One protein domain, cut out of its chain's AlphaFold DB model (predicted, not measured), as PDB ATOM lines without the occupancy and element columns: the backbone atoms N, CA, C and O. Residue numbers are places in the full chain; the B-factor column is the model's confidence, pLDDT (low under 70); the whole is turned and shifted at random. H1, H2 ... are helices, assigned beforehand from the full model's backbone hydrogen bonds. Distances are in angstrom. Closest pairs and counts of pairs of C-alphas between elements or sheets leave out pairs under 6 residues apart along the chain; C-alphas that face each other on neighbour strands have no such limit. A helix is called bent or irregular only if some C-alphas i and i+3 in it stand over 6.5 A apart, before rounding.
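What this domain is: This is residues 504 to 530, 658 to 698 and 709 to 857 of the 946 residues of the protein "Peptidase_S15 domain-containing protein" of Perkinsus olseni (UniProt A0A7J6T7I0). A long helical hairpin, H6 and H7, runs through the model; H2 lies along H6 to make a loose three-helix, up-and-down bundle, each helix running against the one before. Kinked H1 packs on H7, H3 meets H6 with its last residues, and H5 with short H4 lies toward the first end of H6, while residues 847 to 857 stick out. The 217 printed residues hold seven named helices, H1 to H7 in chain order, and no named strand; the class is all helix. The whole is compact, with a radius of gyration of the C-alphas of 19.8 A, and elongated, spanning 64 by 37 by 36 A.

How they stand to each other: Begin at the hub, H6, residues 774 to 814. Its residues 786 to 804 touch H7, residues 820 to 855, closest at the C-alphas of Cys 793 and Leu 836, 5.4 A apart; this hairpin has a shallow tilt of 34 degrees, only just short of steep, opposite ways. H2, residues 659 to 683, touches H6 at a shallow tilt of 5 degrees, opposite ways, closest at the C-alphas of Tyr 669 and Met 803, 6.4 A. H1, residues 506 to 528, touches H7 at a steep tilt of 43 degrees, with the C-alphas of Ala 515 and Ala 828 closest at 4.7 A. With its residues 719 to 722, H3, residues 710 to 722, touches H6, closest at the C-alphas of Trp 722 and Arg 782, 7.3 A. H5, residues 744 to 762, only just touches H6, with 3 pairs of C-alphas within 8 A, closest at Ile 757 and Leu 777, 7.2 A. H4, residues 730 to 737, is close to H5 but not clearly touching, and apart from H6. Each O i to N i+4 pair is within hydrogen-bond range in H3, H5 and H7, against 15 of 19 in H1, 17 of 21 in H2, 2 of 4 in H4 and 36 of 37 in H6.

Where its parts are: Find C-alpha 774 at (79.546, -17.648, 59.404); from there H6 runs 59.7 A to C-alpha 814 at (106.541, -70.802, 56.481). H7 runs 52.0 A to C-alpha 855 at (87.039, -20.328, 36.628). H2 measures 31.8 A, H1 31.6 A, H5 25.3 A, H3 17.9 A and H4 9.9 A. H1 and H2 are irregular: C-alphas 525 and 528 are 7.6 A apart, and C-alphas 665 and 668 7.2 A.

The domain as a whole: The C-alphas of Gly 766 and Gly 815 are farthest apart, at 67.9 A. Residues 531 to 657 and 699 to 708 are not printed, leaving C-alpha gaps of 18.5 A and 11.3 A. The link from H5 to H6 is long. Mean pLDDT of the printed part is 73.7, and 78 residues are under 70, among them 727 to 751 and 846 to 857.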
ATOM      1  N   ILE A 504      80.790 -43.238  45.742       74.50
ATOM      2  CA  ILE A 504      81.411 -44.341  46.478       74.50
ATOM      3  C   ILE A 504      80.590 -45.580  46.146       74.50
ATOM      4  O   ILE A 504      79.368 -45.591  46.307       74.50
ATOM      5  N   SER A 505      81.259 -46.595  45.601       74.94
ATOM      6  CA  SER A 505      80.572 -47.778  45.101       74.94
ATOM      7  C   SER A 505      79.639 -48.306  46.185       74.94
ATOM      8  O   SER A 505      80.057 -48.481  47.329       74.94
ATOM      9  N   ARG A 506      78.378 -48.599  45.832       75.44
ATOM     10  CA  ARG A 506      77.429 -49.255  46.754       75.44
ATOM     11  C   ARG A 506      78.051 -50.498  47.394       75.44
ATOM     12  O   ARG A 506      77.732 -50.829  48.528       75.44
ATOM     13  N   TYR A 507      78.958 -51.146  46.662       75.31
ATOM     14  CA  TYR A 507      79.778 -52.237  47.158       75.31
ATOM     15  C   TYR A 507      80.731 -51.800  48.279       75.31
ATOM     16  O   TYR A 507      80.686 -52.404  49.340       75.31
ATOM     17  N   THR A 508      81.515 -50.728  48.111       79.12
ATOM     18  CA  THR A 508      82.381 -50.187  49.176       79.12
ATOM     19  C   THR A 508      81.568 -49.817  50.415       79.12
ATOM     20  O   THR A 508      81.978 -50.136  51.523       79.12
ATOM     21  N   LEU A 509      80.399 -49.186  50.248       78.50
ATOM     22  CA  LEU A 509      79.527 -48.838  51.379       78.50
ATOM     23  C   LEU A 509      79.026 -50.070  52.121       78.50
ATOM     24  O   LEU A 509      79.014 -50.080  53.346       78.50
ATOM     25  N   TYR A 510      78.635 -51.100  51.372       78.25
ATOM     26  CA  TYR A 510      78.227 -52.378  51.931       78.25
ATOM     27  C   TYR A 510      79.374 -53.081  52.667       78.25
ATOM     28  O   TYR A 510      79.183 -53.579  53.768       78.25
ATOM     29  N   GLU A 511      80.577 -53.112  52.093       79.75
ATOM     30  CA  GLU A 511      81.736 -53.705  52.762       79.75
ATOM     31  C   GLU A 511      82.132 -52.920  54.017       79.75
ATOM     32  O   GLU A 511      82.472 -53.521  55.032       79.75
ATOM     33  N   ALA A 512      82.060 -51.589  53.970       77.94
ATOM     34  CA  ALA A 512      82.380 -50.715  55.090       77.94
ATOM     35  C   ALA A 512      81.386 -50.864  56.240       77.94
ATOM     36  O   ALA A 512      81.807 -50.988  57.384       77.94
ATOM     37  N   SER A 513      80.081 -50.888  55.954       76.75
ATOM     38  CA  SER A 513      79.055 -51.104  56.981       76.75
ATOM     39  C   SER A 513      79.202 -52.475  57.629       76.75
ATOM     40  O   SER A 513      79.117 -52.587  58.849       76.75
ATOM     41  N   LEU A 514      79.481 -53.510  56.827       76.56
ATOM     42  CA  LEU A 514      79.783 -54.848  57.322       76.56
ATOM     43  C   LEU A 514      81.021 -54.790  58.232       76.56
ATOM     44  O   LEU A 514      80.969 -55.200  59.387       76.56
ATOM     45  N   ALA A 515      82.121 -54.212  57.755       77.69
ATOM     46  CA  ALA A 515      83.361 -54.130  58.515       77.69
ATOM     47  C   ALA A 515      83.215 -53.333  59.823       77.69
ATOM     48  O   ALA A 515      83.679 -53.800  60.859       77.69
ATOM     49  N   LEU A 516      82.532 -52.185  59.811       78.94
ATOM     50  CA  LEU A 516      82.278 -51.365  61.003       78.94
ATOM     51  C   LEU A 516      81.434 -52.103  62.047       78.94
ATOM     52  O   LEU A 516      81.680 -51.956  63.240       78.94
ATOM     53  N   ALA A 517      80.481 -52.925  61.606       75.44
ATOM     54  CA  ALA A 517      79.654 -53.739  62.486       75.44
ATOM     55  C   ALA A 517      80.416 -54.903  63.135       75.44
ATOM     56  O   ALA A 517      80.201 -55.229  64.304       75.44
ATOM     57  N   TYR A 518      81.284 -55.566  62.365       73.12
ATOM     58  CA  TYR A 518      81.950 -56.791  62.816       73.12
ATOM     59  C   TYR A 518      83.282 -56.552  63.496       73.12
ATOM     60  O   TYR A 518      83.651 -57.347  64.356       73.12
ATOM     61  N   LEU A 519      84.005 -55.491  63.140       71.19
ATOM     62  CA  LEU A 519      85.345 -55.273  63.664       71.19
ATOM     63  C   LEU A 519      85.362 -55.140  65.199       71.19
ATOM     64  O   LEU A 519      86.180 -55.826  65.805       71.19
ATOM     65  N   PRO A 520      84.438 -54.415  65.864       71.81
ATOM     66  CA  PRO A 520      84.382 -54.395  67.330       71.81
ATOM     67  C   PRO A 520      84.136 -55.783  67.943       71.81
ATOM     68  O   PRO A 520      84.809 -56.172  68.895       71.81
ATOM     69  N   ARG A 521      83.229 -56.581  67.356       72.88
ATOM     70  CA  ARG A 521      82.945 -57.956  67.813       72.88
ATOM     71  C   ARG A 521      84.149 -58.878  67.630       72.88
ATOM     72  O   ARG A 521      84.436 -59.696  68.495       72.88
ATOM     73  N   PHE A 522      84.861 -58.728  66.517       68.12
ATOM     74  CA  PHE A 522      86.096 -59.450  66.234       68.12
ATOM     75  C   PHE A 522      87.217 -59.080  67.214       68.12
ATOM     76  O   PHE A 522      87.942 -59.957  67.670       68.12
ATOM     77  N   MET A 523      87.342 -57.798  67.573       69.31
ATOM     78  CA  MET A 523      88.319 -57.334  68.563       69.31
ATOM     79  C   MET A 523      88.028 -57.888  69.964       69.31
ATOM     80  O   MET A 523      88.948 -58.349  70.637       69.31
ATOM     81  N   ALA A 524      86.754 -57.904  70.378       70.31
ATOM     82  CA  ALA A 524      86.334 -58.499  71.649       70.31
ATOM     83  C   ALA A 524      86.663 -60.003  71.713       70.31
ATOM     84  O   ALA A 524      87.185 -60.491  72.712       70.31
ATOM     85  N   LEU A 525      86.453 -60.720  70.603       64.81
ATOM     86  CA  LEU A 525      86.739 -62.151  70.450       64.81
ATOM     87  C   LEU A 525      88.203 -62.534  70.715       64.81
ATOM     88  O   LEU A 525      88.480 -63.638  71.175       64.81
ATOM     89  N   ILE A 526      89.145 -61.653  70.368       63.69
ATOM     90  CA  ILE A 526      90.590 -61.930  70.453       63.69
ATOM     91  C   ILE A 526      91.156 -61.567  71.841       63.69
ATOM     92  O   ILE A 526      92.349 -61.726  72.092       63.69
ATOM     93  N   GLY A 527      90.299 -61.166  72.786       57.09
ATOM     94  CA  GLY A 527      90.693 -60.971  74.182       57.09
ATOM     95  C   GLY A 527      91.319 -59.607  74.466       57.09
ATOM     96  O   GLY A 527      92.181 -59.503  75.330       57.09
ATOM     97  N   VAL A 528      90.888 -58.558  73.756       53.31
ATOM     98  CA  VAL A 528      91.168 -57.158  74.149       53.31
ATOM     99  C   VAL A 528      90.102 -56.628  75.132       53.31
ATOM    100  O   VAL A 528      90.145 -55.469  75.531       53.31
ATOM    101  N   ASP A 529      89.145 -57.470  75.530       50.06
ATOM    102  CA  ASP A 529      88.291 -57.285  76.708       50.06
ATOM    103  C   ASP A 529      88.364 -58.570  77.541       50.06
ATOM    104  O   ASP A 529      87.898 -59.624  77.103       50.06
ATOM    105  N   GLU A 530      88.975 -58.499  78.725       49.25
ATOM    106  CA  GLU A 530      89.169 -59.654  79.619       49.25
ATOM    107  C   GLU A 530      87.844 -60.205  80.199       49.25
ATOM    108  O   GLU A 530      87.838 -61.277  80.799       49.25
ATOM    109  N   SER A 658      96.321 -72.658  66.616       63.34
ATOM    110  CA  SER A 658      96.247 -72.177  67.994       63.34
ATOM    111  C   SER A 658      95.830 -70.704  67.978       63.34
ATOM    112  O   SER A 658      96.389 -69.898  67.232       63.34
ATOM    113  N   ILE A 659      94.841 -70.341  68.797       64.00
ATOM    114  CA  ILE A 659      94.458 -68.939  69.023       64.00
ATOM    115  C   ILE A 659      95.702 -68.118  69.398       64.00
ATOM    116  O   ILE A 659      95.857 -67.001  68.924       64.00
ATOM    117  N   GLU A 660      96.655 -68.711  70.123       66.94
ATOM    118  CA  GLU A 660      97.961 -68.119  70.445       66.94
ATOM    119  C   GLU A 660      98.759 -67.660  69.214       66.94
ATOM    120  O   GLU A 660      99.434 -66.630  69.248       66.94
ATOM    121  N   GLU A 661      98.684 -68.384  68.101       67.38
ATOM    122  CA  GLU A 661      99.373 -68.027  66.862       67.38
ATOM    123  C   GLU A 661      98.678 -66.872  66.130       67.38
ATOM    124  O   GLU A 661      99.336 -65.973  65.597       67.38
ATOM    125  N   LEU A 662      97.343 -66.848  66.164       67.12
ATOM    126  CA  LEU A 662      96.546 -65.725  65.673       67.12
ATOM    127  C   LEU A 662      96.855 -64.455  66.480       67.12
ATOM    128  O   LEU A 662      97.175 -63.407  65.910       67.12
ATOM    129  N   THR A 663      96.821 -64.586  67.807       68.31
ATOM    130  CA  THR A 663      97.088 -63.519  68.765       68.31
ATOM    131  C   THR A 663      98.519 -63.023  68.611       68.31
ATOM    132  O   THR A 663      98.718 -61.843  68.382       68.31
ATOM    133  N   SER A 664      99.537 -63.881  68.595       77.00
ATOM    134  CA  SER A 664     100.934 -63.423  68.461       77.00
ATOM    135  C   SER A 664     101.234 -62.683  67.148       77.00
ATOM    136  O   SER A 664     102.093 -61.802  67.132       77.00
ATOM    137  N   THR A 665     100.513 -62.993  66.065       76.25
ATOM    138  CA  THR A 665     100.703 -62.352  64.753       76.25
ATOM    139  C   THR A 665     100.035 -60.983  64.663       76.25
ATOM    140  O   THR A 665     100.622 -60.031  64.146       76.25
ATOM    141  N   ILE A 666      98.776 -60.892  65.106       75.25
ATOM    142  CA  ILE A 666      97.947 -59.700  64.896       75.25
ATOM    143  C   ILE A 666      97.914 -58.813  66.143       75.25
ATOM    144  O   ILE A 666      97.845 -57.598  65.988       75.25
ATOM    145  N   ALA A 667      98.026 -59.364  67.359       78.06
ATOM    146  CA  ALA A 667      97.900 -58.613  68.616       78.06
ATOM    147  C   ALA A 667      98.755 -57.344  68.705       78.06
ATOM    148  O   ALA A 667      98.216 -56.349  69.186       78.06
ATOM    149  N   PRO A 668     100.004 -57.294  68.190       82.12
ATOM    150  CA  PRO A 668     100.777 -56.051  68.195       82.12
ATOM    151  C   PRO A 668     100.092 -54.890  67.460       82.12
ATOM    152  O   PRO A 668     100.398 -53.736  67.730       82.12
ATOM    153  N   TYR A 669      99.184 -55.196  66.530       80.00
ATOM    154  CA  TYR A 669      98.417 -54.230  65.747       80.00
ATOM    155  C   TYR A 669      96.966 -54.098  66.208       80.00
ATOM    156  O   TYR A 669      96.327 -53.117  65.843       80.00
ATOM    157  N   LEU A 670      96.420 -55.060  66.964       76.44
ATOM    158  CA  LEU A 670      95.015 -55.023  67.388       76.44
ATOM    159  C   LEU A 670      94.737 -53.833  68.299       76.44
ATOM    160  O   LEU A 670      93.720 -53.181  68.111       76.44
ATOM    161  N   GLU A 671      95.646 -53.515  69.219       78.06
ATOM    162  CA  GLU A 671      95.484 -52.363  70.110       78.06
ATOM    163  C   GLU A 671      95.513 -51.041  69.330       78.06
ATOM    164  O   GLU A 671      94.649 -50.185  69.508       78.06
ATOM    165  N   ASP A 672      96.451 -50.903  68.387       77.00
ATOM    166  CA  ASP A 672      96.531 -49.730  67.512       77.00
ATOM    167  C   ASP A 672      95.293 -49.613  66.609       77.00
ATOM    168  O   ASP A 672      94.748 -48.523  66.443       77.00
ATOM    169  N   LEU A 673      94.815 -50.726  66.045       77.31
ATOM    170  CA  LEU A 673      93.615 -50.762  65.209       77.31
ATOM    171  C   LEU A 673      92.342 -50.503  66.010       77.31
ATOM    172  O   LEU A 673      91.478 -49.796  65.507       77.31
ATOM    173  N   LYS A 674      92.219 -51.037  67.232       81.88
ATOM    174  CA  LYS A 674      91.095 -50.776  68.144       81.88
ATOM    175  C   LYS A 674      91.073 -49.296  68.490       81.88
ATOM    176  O   LYS A 674      90.092 -48.625  68.206       81.88
ATOM    177  N   ARG A 675      92.204 -48.755  68.940       80.38
ATOM    178  CA  ARG A 675      92.348 -47.328  69.227       80.38
ATOM    179  C   ARG A 675      92.009 -46.454  68.021       80.38
ATOM    180  O   ARG A 675      91.314 -45.455  68.174       80.38
ATOM    181  N   LEU A 676      92.516 -46.782  66.830       78.31
ATOM    182  CA  LEU A 676      92.206 -46.022  65.617       78.31
ATOM    183  C   LEU A 676      90.741 -46.163  65.219       78.31
ATOM    184  O   LEU A 676      90.151 -45.178  64.792       78.31
ATOM    185  N   LEU A 677      90.152 -47.348  65.366       81.81
ATOM    186  CA  LEU A 677      88.742 -47.582  65.086       81.81
ATOM    187  C   LEU A 677      87.864 -46.785  66.045       81.81
ATOM    188  O   LEU A 677      86.970 -46.100  65.571       81.81
ATOM    189  N   ASP A 678      88.159 -46.802  67.344       82.19
ATOM    190  CA  ASP A 678      87.453 -46.021  68.360       82.19
ATOM    191  C   ASP A 678      87.556 -44.526  68.043       82.19
ATOM    192  O   ASP A 678      86.566 -43.796  68.069       82.19
ATOM    193  N   ILE A 679      88.748 -44.062  67.653       81.00
ATOM    194  CA  ILE A 679      88.953 -42.685  67.196       81.00
ATOM    195  C   ILE A 679      88.129 -42.403  65.939       81.00
ATOM    196  O   ILE A 679      87.455 -41.385  65.897       81.00
ATOM    197  N   ILE A 680      88.143 -43.267  64.925       82.56
ATOM    198  CA  ILE A 680      87.380 -43.068  63.685       82.56
ATOM    199  C   ILE A 680      85.881 -43.042  63.981       82.56
ATOM    200  O   ILE A 680      85.185 -42.133  63.544       82.56
ATOM    201  N   GLN A 681      85.390 -44.002  64.756       84.44
ATOM    202  CA  GLN A 681      83.988 -44.131  65.120       84.44
ATOM    203  C   GLN A 681      83.500 -42.910  65.910       84.44
ATOM    204  O   GLN A 681      82.424 -42.394  65.620       84.44
ATOM    205  N   VAL A 682      84.300 -42.402  66.850       83.50
ATOM    206  CA  VAL A 682      83.911 -41.275  67.711       83.50
ATOM    207  C   VAL A 682      84.195 -39.910  67.076       83.50
ATOM    208  O   VAL A 682      83.445 -38.965  67.296       83.50
ATOM    209  N   ARG A 683      85.287 -39.767  66.318       83.25
ATOM    210  CA  ARG A 683      85.784 -38.470  65.816       83.25
ATOM    211  C   ARG A 683      85.448 -38.195  64.360       83.25
ATOM    212  O   ARG A 683      85.465 -37.033  63.968       83.25
ATOM    213  N   VAL A 684      85.186 -39.216  63.543       85.69
ATOM    214  CA  VAL A 684      84.666 -38.998  62.190       85.69
ATOM    215  C   VAL A 684      83.155 -38.916  62.298       85.69
ATOM    216  O   VAL A 684      82.473 -39.913  62.509       85.69
ATOM    217  N   GLU A 685      82.628 -37.710  62.153       87.44
ATOM    218  CA  GLU A 685      81.205 -37.423  62.302       87.44
ATOM    219  C   GLU A 685      80.668 -36.584  61.140       87.44
ATOM    220  O   GLU A 685      81.401 -35.844  60.483       87.44
ATOM    221  N   ALA A 686      79.362 -36.703  60.908       86.88
ATOM    222  CA  ALA A 686      78.636 -36.026  59.847       86.88
ATOM    223  C   ALA A 686      77.504 -35.182  60.437       86.88
ATOM    224  O   ALA A 686      76.465 -35.698  60.860       86.88
ATOM    225  N   GLY A 687      77.718 -33.871  60.484       80.50
ATOM    226  CA  GLY A 687      76.831 -32.906  61.118       80.50
ATOM    227  C   GLY A 687      76.738 -33.081  62.633       80.50
ATOM    228  O   GLY A 687      75.785 -32.612  63.224       80.50
ATOM    229  N   GLY A 688      77.661 -33.775  63.291       83.12
ATOM    230  CA  GLY A 688      77.516 -34.090  64.717       83.12
ATOM    231  C   GLY A 688      76.980 -35.482  65.005       83.12
ATOM    232  O   GLY A 688      76.796 -35.821  66.162       83.12
ATOM    233  N   GLN A 689      76.714 -36.297  63.977       87.06
ATOM    234  CA  GLN A 689      76.510 -37.731  64.171       87.06
ATOM    235  C   GLN A 689      77.851 -38.470  63.996       87.06
ATOM    236  O   GLN A 689      78.318 -38.576  62.853       87.06
ATOM    237  N   PRO A 690      78.466 -38.992  65.073       88.62
ATOM    238  CA  PRO A 690      79.589 -39.923  64.998       88.62
ATOM    239  C   PRO A 690      79.308 -41.106  64.081       88.62
ATOM    240  O   PRO A 690      78.183 -41.597  64.000       88.62
ATOM    241  N   LEU A 691      80.343 -41.607  63.410       87.31
ATOM    242  CA  LEU A 691      80.250 -42.837  62.629       87.31
ATOM    243  C   LEU A 691      79.896 -44.049  63.515       87.31
ATOM    244  O   LEU A 691      79.263 -44.981  63.030       87.31
ATOM    245  N   ALA A 692      80.246 -44.014  64.808       85.75
ATOM    246  CA  ALA A 692      79.840 -44.997  65.820       85.75
ATOM    247  C   ALA A 692      78.315 -45.154  65.919       85.75
ATOM    248  O   ALA A 692      77.809 -46.253  66.142       85.75
ATOM    249  N   ASP A 693      77.585 -44.057  65.722       84.56
ATOM    250  CA  ASP A 693      76.130 -44.013  65.871       84.56
ATOM    251  C   ASP A 693      75.429 -44.491  64.580       84.56
ATOM    252  O   ASP A 693      74.204 -44.571  64.499       84.56
ATOM    253  N   VAL A 694      76.199 -44.825  63.535       83.56
ATOM    254  CA  VAL A 694      75.688 -45.307  62.250       83.56
ATOM    255  C   VAL A 694      75.597 -46.831  62.265       83.56
ATOM    256  O   VAL A 694      76.539 -47.540  61.922       83.56
ATOM    257  N   GLY A 695      74.411 -47.351  62.582       65.50
ATOM    258  CA  GLY A 695      74.077 -48.762  62.347       65.50
ATOM    259  C   GLY A 695      74.571 -49.753  63.403       65.50
ATOM    260  O   GLY A 695      74.687 -50.938  63.098       65.50
ATOM    261  N   THR A 696      74.839 -49.300  64.629       59.38
ATOM    262  CA  THR A 696      75.238 -50.164  65.752       59.38
ATOM    263  C   THR A 696      74.062 -50.818  66.480       59.38
ATOM    264  O   THR A 696      74.224 -51.932  66.973       59.38
ATOM    265  N   GLU A 697      72.875 -50.204  66.499       56.44
ATOM    266  CA  GLU A 697      71.749 -50.719  67.301       56.44
ATOM    267  C   GLU A 697      70.834 -51.711  66.559       56.44
ATOM    268  O   GLU A 697      70.293 -52.613  67.189       56.44
ATOM    269  N   ASP A 698      70.735 -51.650  65.225       53.91
ATOM    270  CA  ASP A 698      69.764 -52.447  64.453       53.91
ATOM    271  C   ASP A 698      70.322 -52.931  63.103       53.91
ATOM    272  O   ASP A 698      69.888 -52.505  62.030       53.91
ATOM    273  N   HIS A 709      72.213 -49.976  52.532       67.94
ATOM    274  CA  HIS A 709      72.522 -49.465  53.872       67.94
ATOM    275  C   HIS A 709      72.136 -47.989  53.937       67.94
ATOM    276  O   HIS A 709      72.956 -47.083  53.765       67.94
ATOM    277  N   TRP A 710      70.844 -47.777  54.153       76.44
ATOM    278  CA  TRP A 710      70.224 -46.470  54.271       76.44
ATOM    279  C   TRP A 710      70.927 -45.552  55.292       76.44
ATOM    280  O   TRP A 710      71.264 -44.438  54.897       76.44
ATOM    281  N   PRO A 711      71.282 -46.004  56.519       83.94
ATOM    282  CA  PRO A 711      71.901 -45.120  57.515       83.94
ATOM    283  C   PRO A 711      73.275 -44.583  57.098       83.94
ATOM    284  O   PRO A 711      73.551 -43.400  57.260       83.94
ATOM    285  N   LEU A 712      74.132 -45.429  56.509       85.25
ATOM    286  CA  LEU A 712      75.462 -45.003  56.060       85.25
ATOM    287  C   LEU A 712      75.370 -44.063  54.854       85.25
ATOM    288  O   LEU A 712      76.147 -43.121  54.749       85.25
ATOM    289  N   THR A 713      74.396 -44.283  53.968       85.88
ATOM    290  CA  THR A 713      74.146 -43.375  52.840       85.88
ATOM    291  C   THR A 713      73.696 -42.000  53.343       85.88
ATOM    292  O   THR A 713      74.268 -40.994  52.936       85.88
ATOM    293  N   GLU A 714      72.751 -41.950  54.288       87.94
ATOM    294  CA  GLU A 714      72.320 -40.695  54.922       87.94
ATOM    295  C   GLU A 714      73.463 -39.996  55.673       87.94
ATOM    296  O   GLU A 714      73.588 -38.770  55.616       87.94
ATOM    297  N   TRP A 715      74.323 -40.755  56.358       90.44
ATOM    298  CA  TRP A 715      75.504 -40.211  57.026       90.44
ATOM    299  C   TRP A 715      76.479 -39.572  56.030       90.44
ATOM    300  O   TRP A 715      76.942 -38.456  56.250       90.44
ATOM    301  N   ILE A 716      76.731 -40.220  54.889       88.19
ATOM    302  CA  ILE A 716      77.583 -39.670  53.823       88.19
ATOM    303  C   ILE A 716      76.966 -38.419  53.206       88.19
ATOM    304  O   ILE A 716      77.678 -37.441  52.983       88.19
ATOM    305  N   ASP A 717      75.654 -38.423  52.968       87.81
ATOM    306  CA  ASP A 717      74.952 -37.256  52.438       87.81
ATOM    307  C   ASP A 717      75.087 -36.063  53.397       87.81
ATOM    308  O   ASP A 717      75.356 -34.936  52.977       87.81
ATOM    309  N   LYS A 718      74.986 -36.303  54.708       88.31
ATOM    310  CA  LYS A 718      75.247 -35.279  55.727       88.31
ATOM    311  C   LYS A 718      76.701 -34.835  55.755       88.31
ATOM    312  O   LYS A 718      76.946 -33.640  55.853       88.31
ATOM    313  N   MET A 719      77.651 -35.757  55.644       86.44
ATOM    314  CA  MET A 719      79.078 -35.437  55.631       86.44
ATOM    315  C   MET A 719      79.415 -34.543  54.431       86.44
ATOM    316  O   MET A 719      80.135 -33.557  54.562       86.44
ATOM    317  N   GLN A 720      78.811 -34.835  53.277       84.62
ATOM    318  CA  GLN A 720      78.920 -34.041  52.056       84.62
ATOM    319  C   GLN A 720      78.354 -32.622  52.212       84.62
ATOM    320  O   GLN A 720      78.912 -31.659  51.685       84.62
ATOM    321  N   VAL A 721      77.216 -32.491  52.892       82.88
ATOM    322  CA  VAL A 721      76.464 -31.233  52.978       82.88
ATOM    323  C   VAL A 721      76.977 -30.367  54.133       82.88
ATOM    324  O   VAL A 721      77.337 -29.204  53.910       82.88
ATOM    325  N   TRP A 722      77.070 -30.941  55.331       82.81
ATOM    326  CA  TRP A 722      77.349 -30.256  56.598       82.81
ATOM    327  C   TRP A 722      78.807 -30.348  57.057       82.81
ATOM    328  O   TRP A 722      79.263 -29.450  57.756       82.81
ATOM    329  N   GLY A 723      79.549 -31.388  56.666       83.81
ATOM    330  CA  GLY A 723      80.864 -31.674  57.248       83.81
ATOM    331  C   GLY A 723      80.772 -32.098  58.721       83.81
ATOM    332  O   GLY A 723      79.768 -32.664  59.137       83.81
ATOM    333  N   SER A 724      81.814 -31.830  59.502       79.50
ATOM    334  CA  SER A 724      81.987 -32.200  60.908       79.50
ATOM    335  C   SER A 724      81.930 -30.935  61.754       79.50
ATOM    336  O   SER A 724      82.578 -29.933  61.450       79.50
ATOM    337  N   VAL A 725      81.128 -30.981  62.810       73.44
ATOM    338  CA  VAL A 725      80.931 -29.907  63.783       73.44
ATOM    339  C   VAL A 725      81.900 -29.989  64.961       73.44
ATOM    340  O   VAL A 725      82.228 -28.958  65.540       73.44
ATOM    341  N   THR A 726      82.401 -31.178  65.294       72.06
ATOM    342  CA  THR A 726      83.308 -31.381  66.424       72.06
ATOM    343  C   THR A 726      84.739 -30.968  66.055       72.06
ATOM    344  O   THR A 726      85.359 -31.619  65.209       72.06
ATOM    345  N   PRO A 727      85.315 -29.925  66.689       65.88
ATOM    346  CA  PRO A 727      86.718 -29.591  66.481       65.88
ATOM    347  C   PRO A 727      87.623 -30.746  66.894       65.88
ATOM    348  O   PRO A 727      87.426 -31.381  67.936       65.88
ATOM    349  N   ILE A 728      88.681 -30.971  66.118       65.94
ATOM    350  CA  ILE A 728      89.749 -31.868  66.545       65.94
ATOM    351  C   ILE A 728      90.473 -31.204  67.739       65.94
ATOM    352  O   ILE A 728      90.922 -30.063  67.601       65.94
ATOM    353  N   PRO A 729      90.615 -31.872  68.903       65.00
ATOM    354  CA  PRO A 729      91.321 -31.301  70.050       65.00
ATOM    355  C   PRO A 729      92.768 -30.934  69.694       65.00
ATOM    356  O   PRO A 729      93.483 -31.762  69.113       65.00
ATOM    357  N   GLU A 730      93.202 -29.724  70.073       61.53
ATOM    358  CA  GLU A 730      94.550 -29.201  69.779       61.53
ATOM    359  C   GLU A 730      95.650 -30.173  70.239       61.53
ATOM    360  O   GLU A 730      96.540 -30.518  69.467       61.53
ATOM    361  N   ASP A 731      95.557 -30.718  71.451       61.47
ATOM    362  CA  ASP A 731      96.654 -31.472  72.079       61.47
ATOM    363  C   ASP A 731      97.035 -32.758  71.325       61.47
ATOM    364  O   ASP A 731      98.213 -33.095  71.174       61.47
ATOM    365  N   SER A 732      96.039 -33.472  70.797       56.81
ATOM    366  CA  SER A 732      96.236 -34.698  70.014       56.81
ATOM    367  C   SER A 732      96.665 -34.425  68.569       56.81
ATOM    368  O   SER A 732      97.354 -35.244  67.958       56.81
ATOM    369  N   PHE A 733      96.266 -33.277  68.024       53.31
ATOM    370  CA  PHE A 733      96.368 -32.965  66.603       53.31
ATOM    371  C   PHE A 733      97.592 -32.101  66.283       53.31
ATOM    372  O   PHE A 733      98.367 -32.416  65.381       53.31
ATOM    373  N   THR A 734      97.852 -31.061  67.073       53.62
ATOM    374  CA  THR A 734      98.931 -30.093  66.850       53.62
ATOM    375  C   THR A 734     100.321 -30.723  66.997       53.62
ATOM    376  O   THR A 734     101.234 -30.353  66.259       53.62
ATOM    377  N   ALA A 735     100.497 -31.713  67.880       61.16
ATOM    378  CA  ALA A 735     101.783 -32.396  68.063       61.16
ATOM    379  C   ALA A 735     102.176 -33.273  66.857       61.16
ATOM    380  O   ALA A 735     103.335 -33.266  66.441       61.16
ATOM    381  N   ARG A 736     101.217 -33.992  66.255       54.16
ATOM    382  CA  ARG A 736     101.456 -34.843  65.074       54.16
ATOM    383  C   ARG A 736     101.409 -34.061  63.761       54.16
ATOM    384  O   ARG A 736     102.192 -34.348  62.861       54.16
ATOM    385  N   PHE A 737     100.571 -33.031  63.660       51.91
ATOM    386  CA  PHE A 737     100.465 -32.211  62.452       51.91
ATOM    387  C   PHE A 737     101.694 -31.318  62.237       51.91
ATOM    388  O   PHE A 737     102.176 -31.203  61.112       51.91
ATOM    389  N   ARG A 738     102.299 -30.787  63.314       52.69
ATOM    390  CA  ARG A 738     103.619 -30.124  63.245       52.69
ATOM    391  C   ARG A 738     104.737 -31.062  62.778       52.69
ATOM    392  O   ARG A 738     105.740 -30.585  62.257       52.69
ATOM    393  N   ALA A 739     104.568 -32.372  62.956       53.66
ATOM    394  CA  ALA A 739     105.504 -33.385  62.481       53.66
ATOM    395  C   ALA A 739     105.227 -33.837  61.034       53.66
ATOM    396  O   ALA A 739     106.053 -34.549  60.465       53.66
ATOM    397  N   CYS A 740     104.106 -33.431  60.422       49.06
ATOM    398  CA  CYS A 740     103.776 -33.789  59.046       49.06
ATOM    399  C   CYS A 740     104.494 -32.838  58.067       49.06
ATOM    400  O   CYS A 740     104.164 -31.650  58.002       49.06
ATOM    401  N   PRO A 741     105.468 -33.320  57.272       48.12
ATOM    402  CA  PRO A 741     106.345 -32.456  56.475       48.12
ATOM    403  C   PRO A 741     105.638 -31.743  55.311       48.12
ATOM    404  O   PRO A 741     106.217 -30.848  54.700       48.12
ATOM    405  N   HIS A 742     104.394 -32.111  54.998       47.03
ATOM    406  CA  HIS A 742     103.687 -31.647  53.804       47.03
ATOM    407  C   HIS A 742     102.743 -30.455  54.032       47.03
ATOM    408  O   HIS A 742     102.303 -29.858  53.054       47.03
ATOM    409  N   PHE A 743     102.458 -30.066  55.285       55.12
ATOM    410  CA  PHE A 743     101.452 -29.034  55.582       55.12
ATOM    411  C   PHE A 743     101.807 -27.972  56.656       55.12
ATOM    412  O   PHE A 743     100.882 -27.491  57.309       55.12
ATOM    413  N   PRO A 744     103.063 -27.499  56.847       56.34
ATOM    414  CA  PRO A 744     103.369 -26.533  57.919       56.34
ATOM    415  C   PRO A 744     102.584 -25.216  57.814       56.34
ATOM    416  O   PRO A 744     102.174 -24.644  58.819       56.34
ATOM    417  N   ARG A 745     102.353 -24.734  56.588       55.31
ATOM    418  CA  ARG A 745     101.660 -23.461  56.349       55.31
ATOM    419  C   ARG A 745     100.147 -23.577  56.524       55.31
ATOM    420  O   ARG A 745      99.547 -22.721  57.162       55.31
ATOM    421  N   VAL A 746      99.554 -24.658  56.013       54.78
ATOM    422  CA  VAL A 746      98.126 -24.956  56.218       54.78
ATOM    423  C   VAL A 746      97.861 -25.195  57.704       54.78
ATOM    424  O   VAL A 746      96.873 -24.695  58.220       54.78
ATOM    425  N   ALA A 747      98.783 -25.851  58.419       58.19
ATOM    426  CA  ALA A 747      98.742 -26.007  59.875       58.19
ATOM    427  C   ALA A 747      98.685 -24.687  60.614       58.19
ATOM    428  O   ALA A 747      97.903 -24.539  61.543       58.19
ATOM    429  N   GLU A 748      99.539 -23.747  60.227       63.31
ATOM    430  CA  GLU A 748      99.655 -22.471  60.910       63.31
ATOM    431  C   GLU A 748      98.448 -21.569  60.632       63.31
ATOM    432  O   GLU A 748      97.900 -20.979  61.561       63.31
ATOM    433  N   GLU A 749      98.004 -21.480  59.374       65.12
ATOM    434  CA  GLU A 749      96.808 -20.716  58.989       65.12
ATOM    435  C   GLU A 749      95.546 -21.316  59.627       65.12
ATOM    436  O   GLU A 749      94.741 -20.592  60.213       65.12
ATOM    437  N   TYR A 750      95.426 -22.643  59.625       63.44
ATOM    438  CA  TYR A 750      94.334 -23.348  60.282       63.44
ATOM    439  C   TYR A 750      94.369 -23.225  61.803       63.44
ATOM    440  O   TYR A 750      93.324 -23.035  62.410       63.44
ATOM    441  N   ALA A 751      95.540 -23.306  62.439       66.31
ATOM    442  CA  ALA A 751      95.669 -23.108  63.880       66.31
ATOM    443  C   ALA A 751      95.301 -21.672  64.274       66.31
ATOM    444  O   ALA A 751      94.653 -21.474  65.295       66.31
ATOM    445  N   LYS A 752      95.643 -20.671  63.451       71.25
ATOM    446  CA  LYS A 752      95.220 -19.278  63.664       71.25
ATOM    447  C   LYS A 752      93.705 -19.124  63.548       71.25
ATOM    448  O   LYS A 752      93.104 -18.537  64.444       71.25
ATOM    449  N   GLU A 753      93.089 -19.663  62.495       69.19
ATOM    450  CA  GLU A 753      91.635 -19.571  62.306       69.19
ATOM    451  C   GLU A 753      90.879 -20.383  63.369       69.19
ATOM    452  O   GLU A 753      89.931 -19.884  63.963       69.19
ATOM    453  N   THR A 754      91.355 -21.589  63.693       67.50
ATOM    454  CA  THR A 754      90.814 -22.440  64.764       67.50
ATOM    455  C   THR A 754      90.931 -21.762  66.116       67.50
ATOM    456  O   THR A 754      89.952 -21.718  66.846       67.50
ATOM    457  N   SER A 755      92.090 -21.189  66.452       70.69
ATOM    458  CA  SER A 755      92.278 -20.469  67.713       70.69
ATOM    459  C   SER A 755      91.368 -19.243  67.783       70.69
ATOM    460  O   SER A 755      90.735 -19.019  68.810       70.69
ATOM    461  N   ARG A 756      91.208 -18.499  66.679       73.69
ATOM    462  CA  ARG A 756      90.284 -17.358  66.589       73.69
ATOM    463  C   ARG A 756      88.829 -17.780  66.788       73.69
ATOM    464  O   ARG A 756      88.142 -17.204  67.624       73.69
ATOM    465  N   ILE A 757      88.369 -18.784  66.042       68.88
ATOM    466  CA  ILE A 757      86.995 -19.294  66.119       68.88
ATOM    467  C   ILE A 757      86.730 -19.901  67.500       68.88
ATOM    468  O   ILE A 757      85.724 -19.582  68.125       68.88
ATOM    469  N   SER A 758      87.663 -20.703  68.011       68.38
ATOM    470  CA  SER A 758      87.572 -21.335  69.326       68.38
ATOM    471  C   SER A 758      87.545 -20.304  70.455       68.38
ATOM    472  O   SER A 758      86.692 -20.386  71.331       68.38
ATOM    473  N   GLN A 759      88.397 -19.274  70.418       70.56
ATOM    474  CA  GLN A 759      88.362 -18.185  71.402       70.56
ATOM    475  C   GLN A 759      87.045 -17.405  71.360       70.56
ATOM    476  O   GLN A 759      86.528 -17.025  72.403       70.56
ATOM    477  N   CYS A 760      86.489 -17.180  70.174       66.81
ATOM    478  CA  CYS A 760      85.199 -16.520  70.019       66.81
ATOM    479  C   CYS A 760      84.019 -17.381  70.512       66.81
ATOM    480  O   CYS A 760      83.103 -16.855  71.139       66.81
ATOM    481  N   LEU A 761      84.022 -18.689  70.234       63.97
ATOM    482  CA  LEU A 761      82.949 -19.613  70.628       63.97
ATOM    483  C   LEU A 761      83.031 -20.000  72.110       63.97
ATOM    484  O   LEU A 761      82.063 -19.853  72.862       63.97
ATOM    485  N   TYR A 762      84.208 -20.459  72.527       66.50
ATOM    486  CA  TYR A 762      84.464 -21.128  73.804       66.50
ATOM    487  C   TYR A 762      85.265 -20.276  74.797       66.50
ATOM    488  O   TYR A 762      85.410 -20.672  75.950       66.50
ATOM    489  N   GLY A 763      85.788 -19.115  74.394       64.69
ATOM    490  CA  GLY A 763      86.499 -18.221  75.305       64.69
ATOM    491  C   GLY A 763      85.565 -17.460  76.254       64.69
ATOM    492  O   GLY A 763      84.451 -17.063  75.896       64.69
ATOM    493  N   ASP A 764      86.058 -17.197  77.465       57.28
ATOM    494  CA  ASP A 764      85.453 -16.271  78.440       57.28
ATOM    495  C   ASP A 764      85.875 -14.807  78.214       57.28
ATOM    496  O   ASP A 764      85.469 -13.899  78.935       57.28
ATOM    497  N   THR A 765      86.704 -14.546  77.203       53.00
ATOM    498  CA  THR A 765      87.494 -13.314  77.070       53.00
ATOM    499  C   THR A 765      86.724 -12.096  76.552       53.00
ATOM    500  O   THR A 765      87.335 -11.064  76.281       53.00
ATOM    501  N   GLY A 766      85.398 -12.172  76.408       51.44
ATOM    502  CA  GLY A 766      84.592 -11.061  75.885       51.44
ATOM    503  C   GLY A 766      84.944 -10.665  74.446       51.44
ATOM    504  O   GLY A 766      84.533  -9.596  73.993       51.44
ATOM    505  N   VAL A 767      85.703 -11.503  73.725       56.09
ATOM    506  CA  VAL A 767      85.901 -11.348  72.284       56.09
ATOM    507  C   VAL A 767      84.538 -11.530  71.638       56.09
ATOM    508  O   VAL A 767      83.854 -12.525  71.874       56.09
ATOM    509  N   ASP A 768      84.119 -10.524  70.875       59.44
ATOM    510  CA  ASP A 768      82.800 -10.500  70.268       59.44
ATOM    511  C   ASP A 768      82.738 -11.628  69.234       59.44
ATOM    512  O   ASP A 768      83.242 -11.495  68.113       59.44
ATOM    513  N   ALA A 769      82.144 -12.761  69.625       55.19
ATOM    514  CA  ALA A 769      81.905 -13.914  68.757       55.19
ATOM    515  C   ALA A 769      81.261 -13.476  67.425       55.19
ATOM    516  O   ALA A 769      81.525 -14.022  66.360       55.19
ATOM    517  N   MET A 770      80.531 -12.361  67.481       54.12
ATOM    518  CA  MET A 770      79.928 -11.612  66.380       54.12
ATOM    519  C   MET A 770      80.890 -11.167  65.266       54.12
ATOM    520  O   MET A 770      80.420 -10.725  64.222       54.12
ATOM    521  N   SER A 771      82.208 -11.219  65.469       62.38
ATOM    522  CA  SER A 771      83.203 -10.893  64.437       62.38
ATOM    523  C   SER A 771      83.495 -12.055  63.480       62.38
ATOM    524  O   SER A 771      84.154 -11.855  62.452       62.38
ATOM    525  N   ILE A 772      83.021 -13.265  63.800       64.06
ATOM    526  CA  ILE A 772      83.180 -14.420  62.920       64.06
ATOM    527  C   ILE A 772      82.164 -14.331  61.783       64.06
ATOM    528  O   ILE A 772      80.955 -14.360  61.991       64.06
ATOM    529  N   ASP A 773      82.683 -14.292  60.561       68.44
ATOM    530  CA  ASP A 773      81.921 -14.574  59.351       68.44
ATOM    531  C   ASP A 773      81.392 -16.024  59.409       68.44
ATOM    532  O   ASP A 773      82.203 -16.952  59.464       68.44
ATOM    533  N   PRO A 774      80.072 -16.282  59.380       62.38
ATOM    534  CA  PRO A 774      79.546 -17.648  59.404       62.38
ATOM    535  C   PRO A 774      80.035 -18.535  58.262       62.38
ATOM    536  O   PRO A 774      80.047 -19.759  58.405       62.38
ATOM    537  N   PHE A 775      80.498 -17.956  57.152       67.44
ATOM    538  CA  PHE A 775      81.175 -18.739  56.121       67.44
ATOM    539  C   PHE A 775      82.565 -19.178  56.533       67.44
ATOM    540  O   PHE A 775      82.998 -20.252  56.127       67.44
ATOM    541  N   ALA A 776      83.285 -18.375  57.314       70.19
ATOM    542  CA  ALA A 776      84.526 -18.822  57.930       70.19
ATOM    543  C   ALA A 776      84.252 -20.018  58.851       70.19
ATOM    544  O   ALA A 776      84.961 -21.012  58.741       70.19
ATOM    545  N   LEU A 777      83.167 -19.988  59.638       68.69
ATOM    546  CA  LEU A 777      82.784 -21.108  60.505       68.69
ATOM    547  C   LEU A 777      82.458 -22.387  59.717       68.69
ATOM    548  O   LEU A 777      82.999 -23.451  60.002       68.69
ATOM    549  N   LEU A 778      81.623 -22.307  58.678       67.56
ATOM    550  CA  LEU A 778      81.289 -23.500  57.892       67.56
ATOM    551  C   LEU A 778      82.471 -24.017  57.057       67.56
ATOM    552  O   LEU A 778      82.659 -25.228  56.930       67.56
ATOM    553  N   ARG A 779      83.283 -23.116  56.487       74.62
ATOM    554  CA  ARG A 779      84.528 -23.507  55.805       74.62
ATOM    555  C   ARG A 779      85.465 -24.206  56.772       74.62
ATOM    556  O   ARG A 779      86.029 -25.234  56.412       74.62
ATOM    557  N   TRP A 780      85.573 -23.687  57.987       75.69
ATOM    558  CA  TRP A 780      86.344 -24.301  59.050       75.69
ATOM    559  C   TRP A 780      85.832 -25.713  59.362       75.69
ATOM    560  O   TRP A 780      86.624 -26.645  59.303       75.69
ATOM    561  N   HIS A 781      84.524 -25.924  59.537       74.88
ATOM    562  CA  HIS A 781      83.940 -27.263  59.731       74.88
ATOM    563  C   HIS A 781      84.233 -28.246  58.587       74.88
ATOM    564  O   HIS A 781      84.595 -29.400  58.817       74.88
ATOM    565  N   ARG A 782      84.143 -27.806  57.327       76.31
ATOM    566  CA  ARG A 782      84.503 -28.667  56.186       76.31
ATOM    567  C   ARG A 782      85.993 -28.967  56.120       76.31
ATOM    568  O   ARG A 782      86.372 -30.093  55.815       76.31
ATOM    569  N   GLN A 783      86.837 -27.986  56.417       77.88
ATOM    570  CA  GLN A 783      88.276 -28.206  56.513       77.88
ATOM    571  C   GLN A 783      88.595 -29.199  57.636       77.88
ATOM    572  O   GLN A 783      89.380 -30.114  57.400       77.88
ATOM    573  N   GLN A 784      87.924 -29.098  58.790       75.19
ATOM    574  CA  GLN A 784      88.015 -30.078  59.880       75.19
ATOM    575  C   GLN A 784      87.634 -31.482  59.394       75.19
ATOM    576  O   GLN A 784      88.368 -32.428  59.673       75.19
ATOM    577  N   SER A 785      86.560 -31.634  58.607       81.00
ATOM    578  CA  SER A 785      86.186 -32.922  57.998       81.00
ATOM    579  C   SER A 785      87.254 -33.483  57.076       81.00
ATOM    580  O   SER A 785      87.680 -34.621  57.265       81.00
ATOM    581  N   THR A 786      87.675 -32.707  56.073       82.12
ATOM    582  CA  THR A 786      88.664 -33.152  55.085       82.12
ATOM    583  C   THR A 786      89.961 -33.546  55.781       82.12
ATOM    584  O   THR A 786      90.538 -34.596  55.495       82.12
ATOM    585  N   LEU A 787      90.389 -32.729  56.744       78.00
ATOM    586  CA  LEU A 787      91.615 -32.931  57.497       78.00
ATOM    587  C   LEU A 787      91.531 -34.147  58.422       78.00
ATOM    588  O   LEU A 787      92.453 -34.963  58.425       78.00
ATOM    589  N   SER A 788      90.420 -34.308  59.143       78.69
ATOM    590  CA  SER A 788      90.144 -35.486  59.973       78.69
ATOM    591  C   SER A 788      90.172 -36.755  59.133       78.69
ATOM    592  O   SER A 788      90.947 -37.666  59.411       78.69
ATOM    593  N   VAL A 789      89.382 -36.798  58.056       83.12
ATOM    594  CA  VAL A 789      89.283 -37.970  57.177       83.12
ATOM    595  C   VAL A 789      90.634 -38.296  56.552       83.12
ATOM    596  O   VAL A 789      91.011 -39.463  56.536       83.12
ATOM    597  N   SER A 790      91.398 -37.303  56.080       83.00
ATOM    598  CA  SER A 790      92.728 -37.564  55.518       83.00
ATOM    599  C   SER A 790      93.700 -38.094  56.567       83.00
ATOM    600  O   SER A 790      94.377 -39.081  56.306       83.00
ATOM    601  N   THR A 791      93.740 -37.475  57.750       79.88
ATOM    602  CA  THR A 791      94.654 -37.869  58.832       79.88
ATOM    603  C   THR A 791      94.361 -39.291  59.294       79.88
ATOM    604  O   THR A 791      95.260 -40.127  59.336       79.88
ATOM    605  N   TYR A 792      93.094 -39.596  59.576       83.38
ATOM    606  CA  TYR A 792      92.703 -40.936  59.998       83.38
ATOM    607  C   TYR A 792      92.863 -41.958  58.876       83.38
ATOM    608  O   TYR A 792      93.253 -43.084  59.154       83.38
ATOM    609  N   CYS A 793      92.632 -41.579  57.614       85.81
ATOM    610  CA  CYS A 793      92.920 -42.442  56.473       85.81
ATOM    611  C   CYS A 793      94.413 -42.785  56.395       85.81
ATOM    612  O   CYS A 793      94.736 -43.948  56.195       85.81
ATOM    613  N   ASP A 794      95.318 -41.820  56.563       85.44
ATOM    614  CA  ASP A 794      96.762 -42.065  56.472       85.44
ATOM    615  C   ASP A 794      97.275 -42.923  57.640       85.44
ATOM    616  O   ASP A 794      97.988 -43.905  57.410       85.44
ATOM    617  N   ASP A 795      96.856 -42.613  58.872       81.56
ATOM    618  CA  ASP A 795      97.190 -43.398  60.069       81.56
ATOM    619  C   ASP A 795      96.632 -44.832  59.965       81.56
ATOM    620  O   ASP A 795      97.339 -45.810  60.251       81.56
ATOM    621  N   TRP A 796      95.387 -44.973  59.493       86.25
ATOM    622  CA  TRP A 796      94.760 -46.267  59.234       86.25
ATOM    623  C   TRP A 796      95.531 -47.031  58.160       86.25
ATOM    624  O   TRP A 796      96.060 -48.103  58.452       86.25
ATOM    625  N   SER A 797      95.695 -46.470  56.957       88.06
ATOM    626  CA  SER A 797      96.409 -47.095  55.837       88.06
ATOM    627  C   SER A 797      97.828 -47.526  56.220       88.06
ATOM    628  O   SER A 797      98.266 -48.614  55.837       88.06
ATOM    629  N   GLN A 798      98.559 -46.715  56.996       87.75
ATOM    630  CA  GLN A 798      99.898 -47.069  57.470       87.75
ATOM    631  C   GLN A 798      99.860 -48.281  58.413       87.75
ATOM    632  O   GLN A 798     100.692 -49.186  58.294       87.75
ATOM    633  N   THR A 799      98.892 -48.321  59.328       85.31
ATOM    634  CA  THR A 799      98.691 -49.435  60.266       85.31
ATOM    635  C   THR A 799      98.276 -50.707  59.523       85.31
ATOM    636  O   THR A 799      98.889 -51.759  59.715       85.31
ATOM    637  N   VAL A 800      97.340 -50.600  58.573       85.94
ATOM    638  CA  VAL A 800      96.928 -51.698  57.683       85.94
ATOM    639  C   VAL A 800      98.112 -52.227  56.872       85.94
ATOM    640  O   VAL A 800      98.273 -53.440  56.732       85.94
ATOM    641  N   ALA A 801      98.962 -51.346  56.338       89.75
ATOM    642  CA  ALA A 801     100.137 -51.735  55.564       89.75
ATOM    643  C   ALA A 801     101.166 -52.494  56.416       89.75
ATOM    644  O   ALA A 801     101.680 -53.522  55.967       89.75
ATOM    645  N   LYS A 802     101.426 -52.041  57.652       88.88
ATOM    646  CA  LYS A 802     102.298 -52.741  58.612       88.88
ATOM    647  C   LYS A 802     101.735 -54.116  58.971       88.88
ATOM    648  O   LYS A 802     102.462 -55.104  58.871       88.88
ATOM    649  N   MET A 803     100.443 -54.192  59.296       87.75
ATOM    650  CA  MET A 803      99.760 -55.451  59.606       87.75
ATOM    651  C   MET A 803      99.830 -56.428  58.425       87.75
ATOM    652  O   MET A 803     100.203 -57.588  58.591       87.75
ATOM    653  N   ARG A 804      99.528 -55.964  57.204       89.12
ATOM    654  CA  ARG A 804      99.633 -56.777  55.983       89.12
ATOM    655  C   ARG A 804     101.052 -57.283  55.762       89.12
ATOM    656  O   ARG A 804     101.223 -58.470  55.517       89.12
ATOM    657  N   ALA A 805     102.057 -56.414  55.870       90.00
ATOM    658  CA  ALA A 805     103.454 -56.794  55.689       90.00
ATOM    659  C   ALA A 805     103.894 -57.851  56.713       90.00
ATOM    660  O   ALA A 805     104.543 -58.823  56.328       90.00
ATOM    661  N   ALA A 806     103.493 -57.704  57.979       86.75
ATOM    662  CA  ALA A 806     103.786 -58.668  59.037       86.75
ATOM    663  C   ALA A 806     103.130 -60.031  58.778       86.75
ATOM    664  O   ALA A 806     103.818 -61.053  58.779       86.75
ATOM    665  N   VAL A 807     101.833 -60.046  58.452       85.94
ATOM    666  CA  VAL A 807     101.116 -61.283  58.107       85.94
ATOM    667  C   VAL A 807     101.748 -61.939  56.876       85.94
ATOM    668  O   VAL A 807     102.069 -63.126  56.901       85.94
ATOM    669  N   THR A 808     101.994 -61.186  55.800       89.12
ATOM    670  CA  THR A 808     102.625 -61.732  54.592       89.12
ATOM    671  C   THR A 808     104.015 -62.290  54.887       89.12
ATOM    672  O   THR A 808     104.312 -63.393  54.434       89.12
ATOM    673  N   ALA A 809     104.853 -61.587  55.654       88.50
ATOM    674  CA  ALA A 809     106.187 -62.061  56.020       88.50
ATOM    675  C   ALA A 809     106.127 -63.367  56.824       88.50
ATOM    676  O   ALA A 809     106.843 -64.322  56.510       88.50
ATOM    677  N   GLN A 810     105.230 -63.444  57.807       86.94
ATOM    678  CA  GLN A 810     105.079 -64.618  58.657       86.94
ATOM    679  C   GLN A 810     104.648 -65.854  57.866       86.94
ATOM    680  O   GLN A 810     105.307 -66.891  57.953       86.94
ATOM    681  N   TYR A 811     103.600 -65.752  57.048       85.81
ATOM    682  CA  TYR A 811     103.079 -66.915  56.321       85.81
ATOM    683  C   TYR A 811     103.924 -67.275  55.091       85.81
ATOM    684  O   TYR A 811     104.132 -68.460  54.823       85.81
ATOM    685  N   SER A 812     104.532 -66.287  54.420       88.62
ATOM    686  CA  SER A 812     105.469 -66.553  53.314       88.62
ATOM    687  C   SER A 812     106.729 -67.269  53.797       88.62
ATOM    688  O   SER A 812     107.199 -68.181  53.125       88.62
ATOM    689  N   SER A 813     107.254 -66.911  54.977       87.81
ATOM    690  CA  SER A 813     108.439 -67.574  55.549       87.81
ATOM    691  C   SER A 813     108.207 -69.051  55.886       87.81
ATOM    692  O   SER A 813     109.151 -69.838  55.900       87.81
ATOM    693  N   ARG A 814     106.947 -69.437  56.119       85.56
ATOM    694  CA  ARG A 814     106.541 -70.802  56.481       85.56
ATOM    695  C   ARG A 814     106.024 -71.618  55.297       85.56
ATOM    696  O   ARG A 814     105.808 -72.815  55.443       85.56
ATOM    697  N   GLY A 815     105.819 -70.988  54.138       90.31
ATOM    698  CA  GLY A 815     105.185 -71.629  52.984       90.31
ATOM    699  C   GLY A 815     103.727 -72.030  53.235       90.31
ATOM    700  O   GLY A 815     103.228 -72.940  52.577       90.31
ATOM    701  N   CYS A 816     103.053 -71.384  54.190       86.19
ATOM    702  CA  CYS A 816     101.664 -71.669  54.554       86.19
ATOM    703  C   CYS A 816     100.721 -70.605  53.979       86.19
ATOM    704  O   CYS A 816     101.109 -69.451  53.784       86.19
ATOM    705  N   SER A 817      99.464 -70.976  53.729       86.69
ATOM    706  CA  SER A 817      98.407 -70.012  53.416       86.69
ATOM    707  C   SER A 817      98.007 -69.213  54.663       86.69
ATOM    708  O   SER A 817      98.159 -69.675  55.793       86.69
ATOM    709  N   VAL A 818      97.501 -67.994  54.454       83.25
ATOM    710  CA  VAL A 818      96.967 -67.155  55.537       83.25
ATOM    711  C   VAL A 818      95.702 -67.827  56.102       83.25
ATOM    712  O   VAL A 818      94.807 -68.149  55.316       83.25
ATOM    713  N   PRO A 819      95.588 -68.040  57.426       82.56
ATOM    714  CA  PRO A 819      94.421 -68.675  58.024       82.56
ATOM    715  C   PRO A 819      93.155 -67.862  57.769       82.56
ATOM    716  O   PRO A 819      93.189 -66.630  57.773       82.56
ATOM    717  N   ALA A 820      92.019 -68.543  57.604       76.69
ATOM    718  CA  ALA A 820      90.747 -67.899  57.280       76.69
ATOM    719  C   ALA A 820      90.349 -66.762  58.254       76.69
ATOM    720  O   ALA A 820      89.943 -65.707  57.764       76.69
ATOM    721  N   PRO A 821      90.534 -66.878  59.589       74.75
ATOM    722  CA  PRO A 821      90.250 -65.767  60.504       74.75
ATOM    723  C   PRO A 821      91.168 -64.552  60.292       74.75
ATOM    724  O   PRO A 821      90.704 -63.416  60.336       74.75
ATOM    725  N   VAL A 822      92.458 -64.772  59.998       79.19
ATOM    726  CA  VAL A 822      93.415 -63.693  59.677       79.19
ATOM    727  C   VAL A 822      93.028 -63.016  58.364       79.19
ATOM    728  O   VAL A 822      93.070 -61.792  58.264       79.19
ATOM    729  N   ALA A 823      92.629 -63.800  57.361       82.00
ATOM    730  CA  ALA A 823      92.178 -63.286  56.073       82.00
ATOM    731  C   ALA A 823      90.891 -62.455  56.212       82.00
ATOM    732  O   ALA A 823      90.777 -61.406  55.583       82.00
ATOM    733  N   ALA A 824      89.959 -62.874  57.072       76.75
ATOM    734  CA  ALA A 824      88.754 -62.114  57.382       76.75
ATOM    735  C   ALA A 824      89.054 -60.795  58.110       76.75
ATOM    736  O   ALA A 824      88.517 -59.754  57.734       76.75
ATOM    737  N   ALA A 825      89.953 -60.818  59.099       77.81
ATOM    738  CA  ALA A 825      90.424 -59.617  59.789       77.81
ATOM    739  C   ALA A 825      91.069 -58.630  58.813       77.81
ATOM    740  O   ALA A 825      90.756 -57.440  58.799       77.81
ATOM    741  N   GLN A 826      91.947 -59.149  57.948       84.06
ATOM    742  CA  GLN A 826      92.560 -58.382  56.876       84.06
ATOM    743  C   GLN A 826      91.512 -57.800  55.940       84.06
ATOM    744  O   GLN A 826      91.611 -56.626  55.612       84.06
ATOM    745  N   TRP A 827      90.517 -58.579  55.522       85.94
ATOM    746  CA  TRP A 827      89.440 -58.085  54.672       85.94
ATOM    747  C   TRP A 827      88.680 -56.934  55.346       85.94
ATOM    748  O   TRP A 827      88.612 -55.859  54.764       85.94
ATOM    749  N   ALA A 828      88.233 -57.091  56.598       79.50
ATOM    750  CA  ALA A 828      87.477 -56.057  57.309       79.50
ATOM    751  C   ALA A 828      88.270 -54.745  57.456       79.50
ATOM    752  O   ALA A 828      87.783 -53.663  57.125       79.50
ATOM    753  N   VAL A 829      89.532 -54.841  57.883       84.06
ATOM    754  CA  VAL A 829      90.424 -53.683  58.041       84.06
ATOM    755  C   VAL A 829      90.662 -52.969  56.701       84.06
ATOM    756  O   VAL A 829      90.761 -51.743  56.634       84.06
ATOM    757  N   VAL A 830      90.703 -53.730  55.610       86.94
ATOM    758  CA  VAL A 830      90.901 -53.221  54.250       86.94
ATOM    759  C   VAL A 830      89.639 -52.609  53.668       86.94
ATOM    760  O   VAL A 830      89.730 -51.630  52.934       86.94
ATOM    761  N   SER A 831      88.469 -53.143  53.990       84.50
ATOM    762  CA  SER A 831      87.195 -52.542  53.606       84.50
ATOM    763  C   SER A 831      87.029 -51.161  54.241       84.50
ATOM    764  O   SER A 831      86.641 -50.221  53.548       84.50
ATOM    765  N   ILE A 832      87.422 -50.999  55.511       84.69
ATOM    766  CA  ILE A 832      87.469 -49.684  56.173       84.69
ATOM    767  C   ILE A 832      88.509 -48.773  55.505       84.69
ATOM    768  O   ILE A 832      88.217 -47.614  55.228       84.69
ATOM    769  N   ASP A 833      89.693 -49.295  55.172       89.19
ATOM    770  CA  ASP A 833      90.742 -48.536  54.472       89.19
ATOM    771  C   ASP A 833      90.265 -48.011  53.107       89.19
ATOM    772  O   ASP A 833      90.421 -46.833  52.785       89.19
ATOM    773  N   ASN A 834      89.607 -48.871  52.324       87.88
ATOM    774  CA  ASN A 834      89.014 -48.514  51.040       87.88
ATOM    775  C   ASN A 834      87.926 -47.450  51.205       87.88
ATOM    776  O   ASN A 834      87.899 -46.490  50.439       87.88
ATOM    777  N   PHE A 835      87.067 -47.593  52.216       87.50
ATOM    778  CA  PHE A 835      86.027 -46.622  52.534       87.50
ATOM    779  C   PHE A 835      86.593 -45.246  52.891       87.50
ATOM    780  O   PHE A 835      86.177 -44.249  52.303       87.50
ATOM    781  N   LEU A 836      87.580 -45.182  53.788       87.50
ATOM    782  CA  LEU A 836      88.248 -43.930  54.158       87.50
ATOM    783  C   LEU A 836      88.975 -43.304  52.962       87.50
ATOM    784  O   LEU A 836      88.887 -42.095  52.740       87.50
ATOM    785  N   CYS A 837      89.637 -44.123  52.141       88.50
ATOM    786  CA  CYS A 837      90.264 -43.670  50.902       88.50
ATOM    787  C   CYS A 837      89.244 -43.094  49.917       88.50
ATOM    788  O   CYS A 837      89.514 -42.073  49.283       88.50
ATOM    789  N   ASP A 838      88.093 -43.741  49.767       86.19
ATOM    790  CA  ASP A 838      87.021 -43.309  48.878       86.19
ATOM    791  C   ASP A 838      86.346 -42.024  49.384       86.19
ATOM    792  O   ASP A 838      86.138 -41.103  48.590       86.19
ATOM    793  N   LEU A 839      86.119 -41.892  50.697       84.31
ATOM    794  CA  LEU A 839      85.696 -40.637  51.328       84.31
ATOM    795  C   LEU A 839      86.698 -39.509  51.050       84.31
ATOM    796  O   LEU A 839      86.311 -38.442  50.569       84.31
ATOM    797  N   ARG A 840      87.996 -39.755  51.277       87.81
ATOM    798  CA  ARG A 840      89.072 -38.791  51.000       87.81
ATOM    799  C   ARG A 840      89.092 -38.358  49.532       87.81
ATOM    800  O   ARG A 840      89.176 -37.166  49.241       87.81
ATOM    801  N   ARG A 841      88.991 -39.305  48.591       84.75
ATOM    802  CA  ARG A 841      88.905 -39.004  47.146       84.75
ATOM    803  C   ARG A 841      87.665 -38.179  46.819       84.75
ATOM    804  O   ARG A 841      87.733 -37.307  45.958       84.75
ATOM    805  N   GLY A 842      86.549 -38.464  47.479       81.44
ATOM    806  CA  GLY A 842      85.305 -37.729  47.324       81.44
ATOM    807  C   GLY A 842      85.445 -36.248  47.683       81.44
ATOM    808  O   GLY A 842      85.075 -35.395  46.876       81.44
ATOM    809  N   PHE A 843      86.068 -35.944  48.826       79.56
ATOM    810  CA  PHE A 843      86.402 -34.567  49.207       79.56
ATOM    811  C   PHE A 843      87.338 -33.897  48.191       79.56
ATOM    812  O   PHE A 843      87.045 -32.803  47.711       79.56
ATOM    813  N   ALA A 844      88.399 -34.590  47.763       76.25
ATOM    814  CA  ALA A 844      89.347 -34.054  46.782       76.25
ATOM    815  C   ALA A 844      88.698 -33.724  45.418       76.25
ATOM    816  O   ALA A 844      89.045 -32.731  44.778       76.25
ATOM    817  N   ARG A 845      87.733 -34.538  44.958       74.56
ATOM    818  CA  ARG A 845      87.000 -34.287  43.701       74.56
ATOM    819  C   ARG A 845      86.141 -33.030  43.776       74.56
ATOM    820  O   ARG A 845      86.148 -32.247  42.829       74.56
ATOM    821  N   GLN A 846      85.430 -32.822  44.884       66.44
ATOM    822  CA  GLN A 846      84.584 -31.637  45.060       66.44
ATOM    823  C   GLN A 846      85.393 -30.342  45.023       66.44
ATOM    824  O   GLN A 846      84.981 -29.381  44.373       66.44
ATOM    825  N   GLU A 847      86.564 -30.329  45.660       66.88
ATOM    826  CA  GLU A 847      87.471 -29.179  45.631       66.88
ATOM    827  C   GLU A 847      87.896 -28.831  44.195       66.88
ATOM    828  O   GLU A 847      87.844 -27.664  43.797       66.88
ATOM    829  N   CYS A 848      88.223 -29.841  43.383       51.44
ATOM    830  CA  CYS A 848      88.612 -29.655  41.982       51.44
ATOM    831  C   CYS A 848      87.458 -29.135  41.107       51.44
ATOM    832  O   CYS A 848      87.648 -28.228  40.295       51.44
ATOM    833  N   SER A 849      86.254 -29.694  41.263       57.56
ATOM    834  CA  SER A 849      85.081 -29.295  40.474       57.56
ATOM    835  C   SER A 849      84.621 -27.872  40.784       57.56
ATOM    836  O   SER A 849      84.287 -27.124  39.863       57.56
ATOM    837  N   ASN A 850      84.663 -27.462  42.056       58.75
ATOM    838  CA  ASN A 850      84.316 -26.099  42.461       58.75
ATOM    839  C   ASN A 850      85.312 -25.074  41.904       58.75
ATOM    840  O   ASN A 850      84.903 -24.014  41.426       58.75
ATOM    841  N   ALA A 851      86.608 -25.405  41.892       53.19
ATOM    842  CA  ALA A 851      87.629 -24.563  41.275       53.19
ATOM    843  C   ALA A 851      87.377 -24.379  39.768       53.19
ATOM    844  O   ALA A 851      87.393 -23.255  39.270       53.19
ATOM    845  N   ALA A 852      87.064 -25.461  39.048       50.84
ATOM    846  CA  ALA A 852      86.771 -25.399  37.617       50.84
ATOM    847  C   ALA A 852      85.512 -24.564  37.296       50.84
ATOM    848  O   ALA A 852      85.526 -23.775  36.352       50.84
ATOM    849  N   ALA A 853      84.443 -24.695  38.092       54.44
ATOM    850  CA  ALA A 853      83.211 -23.922  37.916       54.44
ATOM    851  C   ALA A 853      83.412 -22.421  38.193       54.44
ATOM    852  O   ALA A 853      82.928 -21.583  37.429       54.44
ATOM    853  N   ALA A 854      84.174 -22.071  39.235       50.56
ATOM    854  CA  ALA A 854      84.523 -20.683  39.540       50.56
ATOM    855  C   ALA A 854      85.348 -20.032  38.414       50.56
ATOM    856  O   ALA A 854      85.125 -18.868  38.080       50.56
ATOM    857  N   MET A 855      86.242 -20.793  37.771       44.47
ATOM    858  CA  MET A 855      87.039 -20.328  36.628       44.47
ATOM    859  C   MET A 855      86.220 -20.110  35.343       44.47
ATOM    860  O   MET A 855      86.687 -19.418  34.441       44.47
ATOM    861  N   ALA A 856      85.013 -20.673  35.239       42.84
ATOM    862  CA  ALA A 856      84.159 -20.561  34.053       42.84
ATOM    863  C   ALA A 856      83.190 -19.356  34.079       42.84
ATOM    864  O   ALA A 856      82.547 -19.074  33.067       42.84
ATOM    865  N   SER A 857      83.069 -18.633  35.203       38.12
ATOM    866  CA  SER A 857      82.211 -17.442  35.312       38.12
ATOM    867  C   SER A 857      82.899 -16.195  34.715       38.12
ATOM    868  O   SER A 857      83.966 -15.814  35.205       38.12
TER     869      SER A 857